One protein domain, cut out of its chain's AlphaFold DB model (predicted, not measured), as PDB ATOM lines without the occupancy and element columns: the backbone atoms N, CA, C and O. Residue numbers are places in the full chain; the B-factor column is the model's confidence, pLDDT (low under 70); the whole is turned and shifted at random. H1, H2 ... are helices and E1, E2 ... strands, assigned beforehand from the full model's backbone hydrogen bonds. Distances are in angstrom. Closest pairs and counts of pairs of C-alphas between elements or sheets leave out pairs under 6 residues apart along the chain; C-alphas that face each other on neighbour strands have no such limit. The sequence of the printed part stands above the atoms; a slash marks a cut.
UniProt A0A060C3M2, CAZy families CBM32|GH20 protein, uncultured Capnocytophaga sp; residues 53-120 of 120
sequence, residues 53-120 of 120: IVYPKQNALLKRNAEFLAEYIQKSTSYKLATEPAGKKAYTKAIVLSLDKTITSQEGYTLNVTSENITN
ATOM      1  N   ILE A  53      -5.987  21.709 -43.084       98.44
ATOM      2  CA  ILE A  53      -4.592  22.076 -43.316       98.44
ATOM      3  C   ILE A  53      -4.135  21.413 -44.611       98.44
ATOM      4  O   ILE A  53      -4.152  20.190 -44.744       98.44
ATOM      5  N   VAL A  54      -3.727  22.221 -45.577       98.12
ATOM      6  CA  VAL A  54      -3.348  21.776 -46.913       98.12
ATOM      7  C   VAL A  54      -1.835  21.824 -47.059       98.12
ATOM      8  O   VAL A  54      -1.210  22.813 -46.687       98.12
ATOM      9  N   TYR A  55      -1.246  20.777 -47.635       97.69
ATOM     10  CA  TYR A  55       0.195  20.688 -47.891       97.69
ATOM     11  C   TYR A  55       0.495  20.231 -49.331       97.69
ATOM     12  O   TYR A  55      -0.326  19.555 -49.944       97.69
ATOM     13  N   PRO A  56       1.671  20.513 -49.917       96.38
ATOM     14  CA  PRO A  56       1.982  20.086 -51.284       96.38
ATOM     15  C   PRO A  56       2.054  18.554 -51.423       96.38
ATOM     16  O   PRO A  56       2.770  17.888 -50.679       96.38
ATOM     17  N   LYS A  57       1.356  17.983 -52.420       93.69
ATOM     18  CA  LYS A  57       1.117  16.527 -52.577       93.69
ATOM     19  C   LYS A  57       2.363  15.631 -52.509       93.69
ATOM     20  O   LYS A  57       2.256  14.480 -52.103       93.69
ATOM     21  N   GLN A  58       3.525  16.134 -52.914       93.88
ATOM     22  CA  GLN A  58       4.783  15.377 -52.973       93.88
ATOM     23  C   GLN A  58       5.837  15.904 -51.992       93.88
ATOM     24  O   GLN A  58       7.028  15.687 -52.182       93.88
ATOM     25  N   ASN A  59       5.414  16.598 -50.933       96.50
ATOM     26  CA  ASN A  59       6.311  17.096 -49.901       96.50
ATOM     27  C   ASN A  59       6.012  16.415 -48.558       96.50
ATOM     28  O   ASN A  59       5.141  16.837 -47.799       96.50
ATOM     29  N   ALA A  60       6.747  15.335 -48.272       97.44
ATOM     30  CA  ALA A  60       6.581  14.559 -47.043       97.44
ATOM     31  C   ALA A  60       6.920  15.365 -45.776       97.44
ATOM     32  O   ALA A  60       6.304  15.148 -44.734       97.44
ATOM     33  N   LEU A  61       7.856  16.317 -45.867       97.31
ATOM     34  CA  LEU A  61       8.207  17.194 -44.748       97.31
ATOM     35  C   LEU A  61       7.047  18.135 -44.409       97.31
ATOM     36  O   LEU A  61       6.642  18.211 -43.255       97.31
ATOM     37  N   LEU A  62       6.436  18.773 -45.409       97.25
ATOM     38  CA  LEU A  62       5.268  19.629 -45.186       97.25
ATOM     39  C   LEU A  62       4.026  18.845 -44.767       97.25
ATOM     40  O   LEU A  62       3.234  19.359 -43.985       97.25
ATOM     41  N   LYS A  63       3.868  17.593 -45.215       98.50
ATOM     42  CA  LYS A  63       2.830  16.697 -44.682       98.50
ATOM     43  C   LYS A  63       3.003  16.492 -43.177       98.50
ATOM     44  O   LYS A  63       2.052  16.678 -42.425       98.50
ATOM     45  N   ARG A  64       4.224  16.175 -42.737       98.50
ATOM     46  CA  ARG A  64       4.545  16.024 -41.313       98.50
ATOM     47  C   ARG A  64       4.319  17.326 -40.541       98.50
ATOM     48  O   ARG A  64       3.780  17.287 -39.441       98.50
ATOM     49  N   ASN A  65       4.681  18.474 -41.115       98.25
ATOM     50  CA  ASN A  65       4.436  19.775 -40.487       98.25
ATOM     51  C   ASN A  65       2.934  20.087 -40.381       98.25
ATOM     52  O   ASN A  65       2.501  20.614 -39.361       98.25
ATOM     53  N   ALA A  66       2.127  19.723 -41.383       98.44
ATOM     54  CA  ALA A  66       0.672  19.856 -41.322       98.44
ATOM     55  C   ALA A  66       0.066  18.991 -40.210       98.44
ATOM     56  O   ALA A  66      -0.806  19.451 -39.478       98.44
ATOM     57  N   GLU A  67       0.544  17.755 -40.058       98.56
ATOM     58  CA  GLU A  67       0.120  16.848 -38.984       98.56
ATOM     59  C   GLU A  67       0.515  17.403 -37.608       98.56
ATOM     60  O   GLU A  67      -0.324  17.483 -36.712       98.56
ATOM     61  N   PHE A  68       1.749  17.893 -37.468       98.50
ATOM     62  CA  PHE A  68       2.222  18.543 -36.246       98.50
ATOM     63  C   PHE A  68       1.396  19.788 -35.887       98.50
ATOM     64  O   PHE A  68       1.012  19.977 -34.732       98.50
ATOM     65  N   LEU A  69       1.068  20.623 -36.877       98.38
ATOM     66  CA  LEU A  69       0.214  21.791 -36.679       98.38
ATOM     67  C   LEU A  69      -1.208  21.393 -36.257       98.38
ATOM     68  O   LEU A  69      -1.770  22.019 -35.358       98.38
ATOM     69  N   ALA A  70      -1.780  20.339 -36.853       98.56
ATOM     70  CA  ALA A  70      -3.091  19.821 -36.458       98.56
ATOM     71  C   ALA A  70      -3.100  19.375 -34.988       98.56
ATOM     72  O   ALA A  70      -4.028  19.707 -34.250       98.56
ATOM     73  N   GLU A  71      -2.055  18.672 -34.542       98.56
ATOM     74  CA  GLU A  71      -1.903  18.270 -33.141       98.56
ATOM     75  C   GLU A  71      -1.759  19.474 -32.204       98.56
ATOM     76  O   GLU A  71      -2.359  19.498 -31.127       98.56
ATOM     77  N   TYR A  72      -0.986  20.488 -32.603       97.69
ATOM     78  CA  TYR A  72      -0.815  21.706 -31.815       97.69
ATOM     79  C   TYR A  72      -2.139  22.462 -31.645       97.69
ATOM     80  O   TYR A  72      -2.509  22.827 -30.528       97.69
ATOM     81  N   ILE A  73      -2.898  22.620 -32.734       97.50
ATOM     82  CA  ILE A  73      -4.233  23.233 -32.710       97.50
ATOM     83  C   ILE A  73      -5.195  22.408 -31.856       97.50
ATOM     84  O   ILE A  73      -5.978  22.973 -31.088       97.50
ATOM     85  N   GLN A  74      -5.135  21.078 -31.931       98.00
ATOM     86  CA  GLN A  74      -5.969  20.225 -31.094       98.00
ATOM     87  C   GLN A  74      -5.664  20.438 -29.607       98.00
ATOM     88  O   GLN A  74      -6.595  20.515 -28.809       98.00
ATOM     89  N   LYS A  75      -4.392  20.574 -29.223       97.44
ATOM     90  CA  LYS A  75      -4.009  20.823 -27.825       97.44
ATOM     91  C   LYS A  75      -4.505  22.177 -27.314       97.44
ATOM     92  O   LYS A  75      -4.900  22.261 -26.157       97.44
ATOM     93  N   SER A  76      -4.510  23.213 -28.153       93.25
ATOM     94  CA  SER A  76      -4.908  24.569 -27.750       93.25
ATOM     95  C   SER A  76      -6.412  24.844 -27.854       93.25
ATOM     96  O   SER A  76      -6.931  25.663 -27.104       93.25
ATOM     97  N   THR A  77      -7.129  24.164 -28.754       94.94
ATOM     98  CA  THR A  77      -8.546  24.466 -29.064       94.94
ATOM     99  C   THR A  77      -9.489  23.268 -28.945       94.94
ATOM    100  O   THR A  77     -10.704  23.414 -29.079       94.94
ATOM    101  N   SER A  78      -8.960  22.059 -28.734       95.69
ATOM    102  CA  SER A  78      -9.680  20.781 -28.878       95.69
ATOM    103  C   SER A  78     -10.209  20.491 -30.292       95.69
ATOM    104  O   SER A  78     -10.955  19.526 -30.491       95.69
ATOM    105  N   TYR A  79      -9.846  21.288 -31.302       97.06
ATOM    106  CA  TYR A  79     -10.248  21.048 -32.687       97.06
ATOM    107  C   TYR A  79      -9.272  20.089 -33.363       97.06
ATOM    108  O   TYR A  79      -8.109  20.409 -33.584       97.06
ATOM    109  N   LYS A  80      -9.767  18.904 -33.724       97.06
ATOM    110  CA  LYS A  80      -9.015  17.942 -34.529       97.06
ATOM    111  C   LYS A  80      -9.208  18.262 -36.010       97.06
ATOM    112  O   LYS A  80     -10.229  17.890 -36.585       97.06
ATOM    113  N   LEU A  81      -8.252  18.978 -36.597       98.19
ATOM    114  CA  LEU A  81      -8.300  19.371 -38.006       98.19
ATOM    115  C   LEU A  81      -7.814  18.240 -38.919       98.19
ATOM    116  O   LEU A  81      -6.948  17.453 -38.537       98.19
ATOM    117  N   ALA A  82      -8.366  18.170 -40.130       97.75
ATOM    118  CA  ALA A  82      -7.891  17.256 -41.164       97.75
ATOM    119  C   ALA A  82      -6.677  17.843 -41.899       97.75
ATOM    120  O   ALA A  82      -6.564  19.064 -42.047       97.75
ATOM    121  N   THR A  83      -5.801  16.965 -42.390       97.94
ATOM    122  CA  THR A  83      -4.689  17.331 -43.272       97.94
ATOM    123  C   THR A  83      -4.896  16.709 -44.648       97.94
ATOM    124  O   THR A  83      -5.269  15.540 -44.760       97.94
ATOM    125  N   GLU A  84      -4.670  17.483 -45.709       96.75
ATOM    126  CA  GLU A  84      -4.912  17.030 -47.082       96.75
ATOM    127  C   GLU A  84      -3.823  17.506 -48.055       96.75
ATOM    128  O   GLU A  84      -3.321  18.628 -47.941       96.75
ATOM    129  N   PRO A  85      -3.452  16.686 -49.056       96.88
ATOM    130  CA  PRO A  85      -2.561  17.132 -50.112       96.88
ATOM    131  C   PRO A  85      -3.254  18.154 -51.025       96.88
ATOM    132  O   PRO A  85      -4.431  18.019 -51.364       96.88
ATOM    133  N   ALA A  86      -2.486  19.126 -51.509       95.31
ATOM    134  CA  ALA A  86      -2.934  20.151 -52.434       95.31
ATOM    135  C   ALA A  86      -3.449  19.530 -53.745       95.31
ATOM    136  O   ALA A  86      -2.806  18.673 -54.363       95.31
ATOM    137  N   GLY A  87      -4.622  19.988 -54.165       90.06
ATOM    138  CA  GLY A  87      -5.330  19.633 -55.382       90.06
ATOM    139  C   GLY A  87      -5.445  20.829 -56.325       90.06
ATOM    140  O   GLY A  87      -4.799  21.855 -56.149       90.06
ATOM    141  N   LYS A  88      -6.278  20.691 -57.362       80.88
ATOM    142  CA  LYS A  88      -6.432  21.714 -58.415       80.88
ATOM    143  C   LYS A  88      -7.373  22.868 -58.045       80.88
ATOM    144  O   LYS A  88      -7.443  23.843 -58.783       80.88
ATOM    145  N   LYS A  89      -8.155  22.729 -56.972       82.50
ATOM    146  CA  LYS A  89      -9.150  23.727 -56.557       82.50
ATOM    147  C   LYS A  89      -8.541  24.685 -55.540       82.50
ATOM    148  O   LYS A  89      -7.700  24.277 -54.746       82.50
ATOM    149  N   ALA A  90      -9.006  25.931 -55.557       82.62
ATOM    150  CA  ALA A  90      -8.720  26.877 -54.491       82.62
ATOM    151  C   ALA A  90      -9.344  26.394 -53.174       82.62
ATOM    152  O   ALA A  90     -10.426  25.798 -53.169       82.62
ATOM    153  N   TYR A  91      -8.655  26.669 -52.072       87.38
ATOM    154  CA  TYR A  91      -9.078  26.284 -50.736       87.38
ATOM    155  C   TYR A  91      -9.654  27.487 -50.000       87.38
ATOM    156  O   TYR A  91      -9.011  28.533 -49.910       87.38
ATOM    157  N   THR A  92     -10.860  27.322 -49.465       90.94
ATOM    158  CA  THR A  92     -11.519  28.300 -48.598       90.94
ATOM    159  C   THR A  92     -11.601  27.749 -47.181       90.94
ATOM    160  O   THR A  92     -11.666  26.539 -46.964       90.94
ATOM    161  N   LYS A  93     -11.552  28.651 -46.202       94.75
ATOM    162  CA  LYS A  93     -11.484  28.365 -44.763       94.75
ATOM    163  C   LYS A  93     -10.380  27.361 -44.396       94.75
ATOM    164  O   LYS A  93     -10.577  26.507 -43.533       94.75
ATOM    165  N   ALA A  94      -9.221  27.483 -45.043       97.44
ATOM    166  CA  ALA A  94      -8.097  26.556 -44.916       97.44
ATOM    167  C   ALA A  94      -6.808  27.241 -44.441       97.44
ATOM    168  O   ALA A  94      -6.609  28.438 -44.647       97.44
ATOM    169  N   ILE A  95      -5.918  26.445 -43.853       98.31
ATOM    170  CA  ILE A  95      -4.518  26.799 -43.610       98.31
ATOM    171  C   ILE A  95      -3.700  26.118 -44.705       98.31
ATOM    172  O   ILE A  95      -3.740  24.898 -44.826       98.31
ATOM    173  N   VAL A  96      -2.987  26.879 -45.523       97.56
ATOM    174  CA  VAL A  96      -2.257  26.370 -46.685       97.56
ATOM    175  C   VAL A  96      -0.765  26.534 -46.437       97.56
ATOM    176  O   VAL A  96      -0.273  27.655 -46.338       97.56
ATOM    177  N   LEU A  97      -0.058  25.410 -46.342       97.44
ATOM    178  CA  LEU A  97       1.393  25.378 -46.214       97.44
ATOM    179  C   LEU A  97       2.037  25.332 -47.597       97.44
ATOM    180  O   LEU A  97       1.669  24.507 -48.442       97.44
ATOM    181  N   SER A  98       3.032  26.177 -47.818       94.38
ATOM    182  CA  SER A  98       3.773  26.256 -49.066       94.38
ATOM    183  C   SER A  98       5.257  26.544 -48.818       94.38
ATOM    184  O   SER A  98       5.718  26.577 -47.683       94.38
ATOM    185  N   LEU A  99       6.038  26.622 -49.897       93.00
ATOM    186  CA  LEU A  99       7.420  27.093 -49.843       93.00
ATOM    187  C   LEU A  99       7.530  28.265 -50.798       93.00
ATOM    188  O   LEU A  99       7.390  28.085 -52.014       93.00
ATOM    189  N   ASP A 100       7.809  29.436 -50.247       92.69
ATOM    190  CA  ASP A 100       8.117  30.612 -51.037       92.69
ATOM    191  C   ASP A 100       9.598  30.599 -51.432       92.69
ATOM    192  O   ASP A 100      10.496  30.827 -50.626       92.69
ATOM    193  N   LYS A 101       9.853  30.320 -52.711       91.44
ATOM    194  CA  LYS A 101      11.209  30.275 -53.274       91.44
ATOM    195  C   LYS A 101      11.855  31.656 -53.414       91.44
ATOM    196  O   LYS A 101      13.026  31.726 -53.775       91.44
ATOM    197  N   THR A 102      11.096  32.730 -53.212       94.38
ATOM    198  CA  THR A 102      11.605  34.104 -53.289       94.38
ATOM    199  C   THR A 102      12.249  34.554 -51.980       94.38
ATOM    200  O   THR A 102      13.074  35.468 -51.990       94.38
ATOM    201  N   ILE A 103      11.943  33.879 -50.866       93.38
ATOM    202  CA  ILE A 103      12.580  34.126 -49.575       93.38
ATOM    203  C   ILE A 103      14.007  33.575 -49.615       93.38
ATOM    204  O   ILE A 103      14.234  32.381 -49.792       93.38
ATOM    205  N   THR A 104      14.985  34.464 -49.450       92.94
ATOM    206  CA  THR A 104      16.412  34.118 -49.519       92.94
ATOM    207  C   THR A 104      16.988  33.661 -48.180       92.94
ATOM    208  O   THR A 104      18.001  32.964 -48.153       92.94
ATOM    209  N   SER A 105      16.355  34.040 -47.065       93.19
ATOM    210  CA  SER A 105      16.731  33.567 -45.732       93.19
ATOM    211  C   SER A 105      16.336  32.103 -45.558       93.19
ATOM    212  O   SER A 105      15.188  31.740 -45.803       93.19
ATOM    213  N   GLN A 106      17.265  31.276 -45.076       91.56
ATOM    214  CA  GLN A 106      17.055  29.836 -44.898       91.56
ATOM    215  C   GLN A 106      15.891  29.504 -43.947       91.56
ATOM    216  O   GLN A 106      15.237  28.479 -44.121       91.56
ATOM    217  N   GLU A 107      15.632  30.368 -42.965       90.50
ATOM    218  CA  GLU A 107      14.560  30.207 -41.970       90.50
ATOM    219  C   GLU A 107      13.481  31.298 -42.087       90.50
ATOM    220  O   GLU A 107      12.630  31.442 -41.209       90.50
ATOM    221  N   GLY A 108      13.516  32.097 -43.160       93.88
ATOM    222  CA  GLY A 108      12.531  33.151 -43.383       93.88
ATOM    223  C   GLY A 108      11.147  32.580 -43.693       93.88
ATOM    224  O   GLY A 108      11.017  31.548 -44.348       93.88
ATOM    225  N   TYR A 109      10.106  33.280 -43.250       94.81
ATOM    226  CA  TYR A 109       8.720  32.916 -43.523       94.81
ATOM    227  C   TYR A 109       7.854  34.163 -43.694       94.81
ATOM    228  O   TYR A 109       8.188  35.244 -43.209       94.81
ATOM    229  N   THR A 110       6.705  33.992 -44.343       95.75
ATOM    230  CA  THR A 110       5.610  34.966 -44.304       95.75
ATOM    231  C   THR A 110       4.370  34.294 -43.732       95.75
ATOM    232  O   THR A 110       4.210  33.080 -43.822       95.75
ATOM    233  N   LEU A 111       3.506  35.063 -43.077       95.88
ATOM    234  CA  LEU A 111       2.213  34.575 -42.618       95.88
ATOM    235  C   LEU A 111       1.156  35.577 -43.056       95.88
ATOM    236  O   LEU A 111       1.087  36.681 -42.518       95.88
ATOM    237  N   ASN A 112       0.338  35.192 -44.027       95.94
ATOM    238  CA  ASN A 112      -0.759  36.023 -44.500       95.94
ATOM    239  C   ASN A 112      -2.095  35.423 -44.058       95.94
ATOM    240  O   ASN A 112      -2.382  34.254 -44.324       95.94
ATOM    241  N   VAL A 113      -2.900  36.235 -43.375       96.69
ATOM    242  CA  VAL A 113      -4.185  35.844 -42.787       96.69
ATOM    243  C   VAL A 113      -5.283  36.678 -43.428       96.69
ATOM    244  O   VAL A 113      -5.333  37.894 -43.273       96.69
ATOM    245  N   THR A 114      -6.191  36.009 -44.126       96.50
ATOM    246  CA  THR A 114      -7.393  36.607 -44.716       96.50
ATOM    247  C   THR A 114      -8.628  35.919 -44.158       96.50
ATOM    248  O   THR A 114      -8.535  34.837 -43.582       96.50
ATOM    249  N   SER A 115      -9.816  36.481 -44.375       95.81
ATOM    250  CA  SER A 115     -11.060  35.801 -43.999       95.81
ATOM    251  C   SER A 115     -11.221  34.431 -44.668       95.81
ATOM    252  O   SER A 115     -11.909  33.562 -44.127       95.81
ATOM    253  N   GLU A 116     -10.590  34.209 -45.822       95.50
ATOM    254  CA  GLU A 116     -10.704  32.973 -46.593       95.50
ATOM    255  C   GLU A 116      -9.627  31.947 -46.267       95.50
ATOM    256  O   GLU A 116      -9.916  30.754 -46.256       95.50
ATOM    257  N   ASN A 117      -8.393  32.358 -46.000       96.50
ATOM    258  CA  ASN A 117      -7.307  31.420 -45.748       96.50
ATOM    259  C   ASN A 117      -6.172  32.027 -44.926       96.50
ATOM    260  O   ASN A 117      -5.996  33.243 -44.852       96.50
ATOM    261  N   ILE A 118      -5.391  31.126 -44.338       97.38
ATOM    262  CA  ILE A 118      -4.070  31.410 -43.788       97.38
ATOM    263  C   ILE A 118      -3.049  30.783 -44.734       97.38
ATOM    264  O   ILE A 118      -3.200  29.620 -45.104       97.38
ATOM    265  N   THR A 119      -2.023  31.531 -45.125       96.50
ATOM    266  CA  THR A 119      -0.965  31.074 -46.041       96.50
ATOM    267  C   THR A 119       0.410  31.296 -45.424       96.50
ATOM    268  O   THR A 119       0.636  32.332 -44.791       96.50
ATOM    269  N   ASN A 120       1.288  30.303 -45.591       88.25
ATOM    270  CA  ASN A 120       2.688  30.308 -45.158       88.25
ATOM    271  C   ASN A 120       3.601  29.731 -46.240       88.25
ATOM    272  O   ASN A 120       3.135  28.820 -46.971       88.25
TER     273      ASN A 120
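Overview. This is residues 53 to 120 of the 120 residues of the protein "CAZy families CBM32|GH20 protein" of uncultured Capnocytophaga sp (UniProt A0A060C3M2). Picture a small twisted sheet of four short strands side by side, with one helix, H1, lying lengthwise over one face, above E2 and E1; the opposite face bears no named helix. Beyond E3 a long loop swings out, its residues 101 to 107 sticking out, before the chain comes back to add E4 at the edge. The printed part has 68 residues, in the order E1, H1, E2, E3, E4; the sheet order is E2, E1, E3, E4, all parallel. The class is mixed, helices and strands, with 31 residues, under half, in named elements. The whole is compact, with a radius of gyration of the C-alphas of 12.2 A and spans of 36 by 26 by 25 A.

Along the chain. Find C-alpha 53 at (-4.592, 22.076, -43.316), where E1, residues 53 to 55, begins. H1, residues 60 to 77, starts at (6.581, 14.559, -47.043) and runs 25.5 A. Next come E2, residues 82 to 85, 10.4 A long, and E3, residues 94 to 96. E4, residues 117 to 119, ends at (-0.965, 31.074, -46.041).

Arrangement. Look at E2 and E1 first: N 55 is 3.0 A from O 84, within hydrogen-bond range. Between E1 and E3, N 54 and O 95 are 2.8 A apart; between E3 and E4, N 96 and O 118 are 2.8 A apart. H1 is on the sheet at a height of 8.2 A, along the strands, at 7 degrees to E1 on the local plane. Its closest C-alphas to E2 are Ala 66 and Thr 83, 6.2 A. Every O i to N i+4 pair in H1 is within hydrogen-bond range. E1, H1 and E2 form a strand-helix-strand unit, two parallel neighbours joined through a helix, with a right-handed crossover.

Size, cuts and confidence. The farthest C-alphas, Ser 78 and Thr 104, are 35.8 A apart. The printed part has no cut; the link from E3 to E4 is long, 20 residues. No printed residue has a pLDDT under 70.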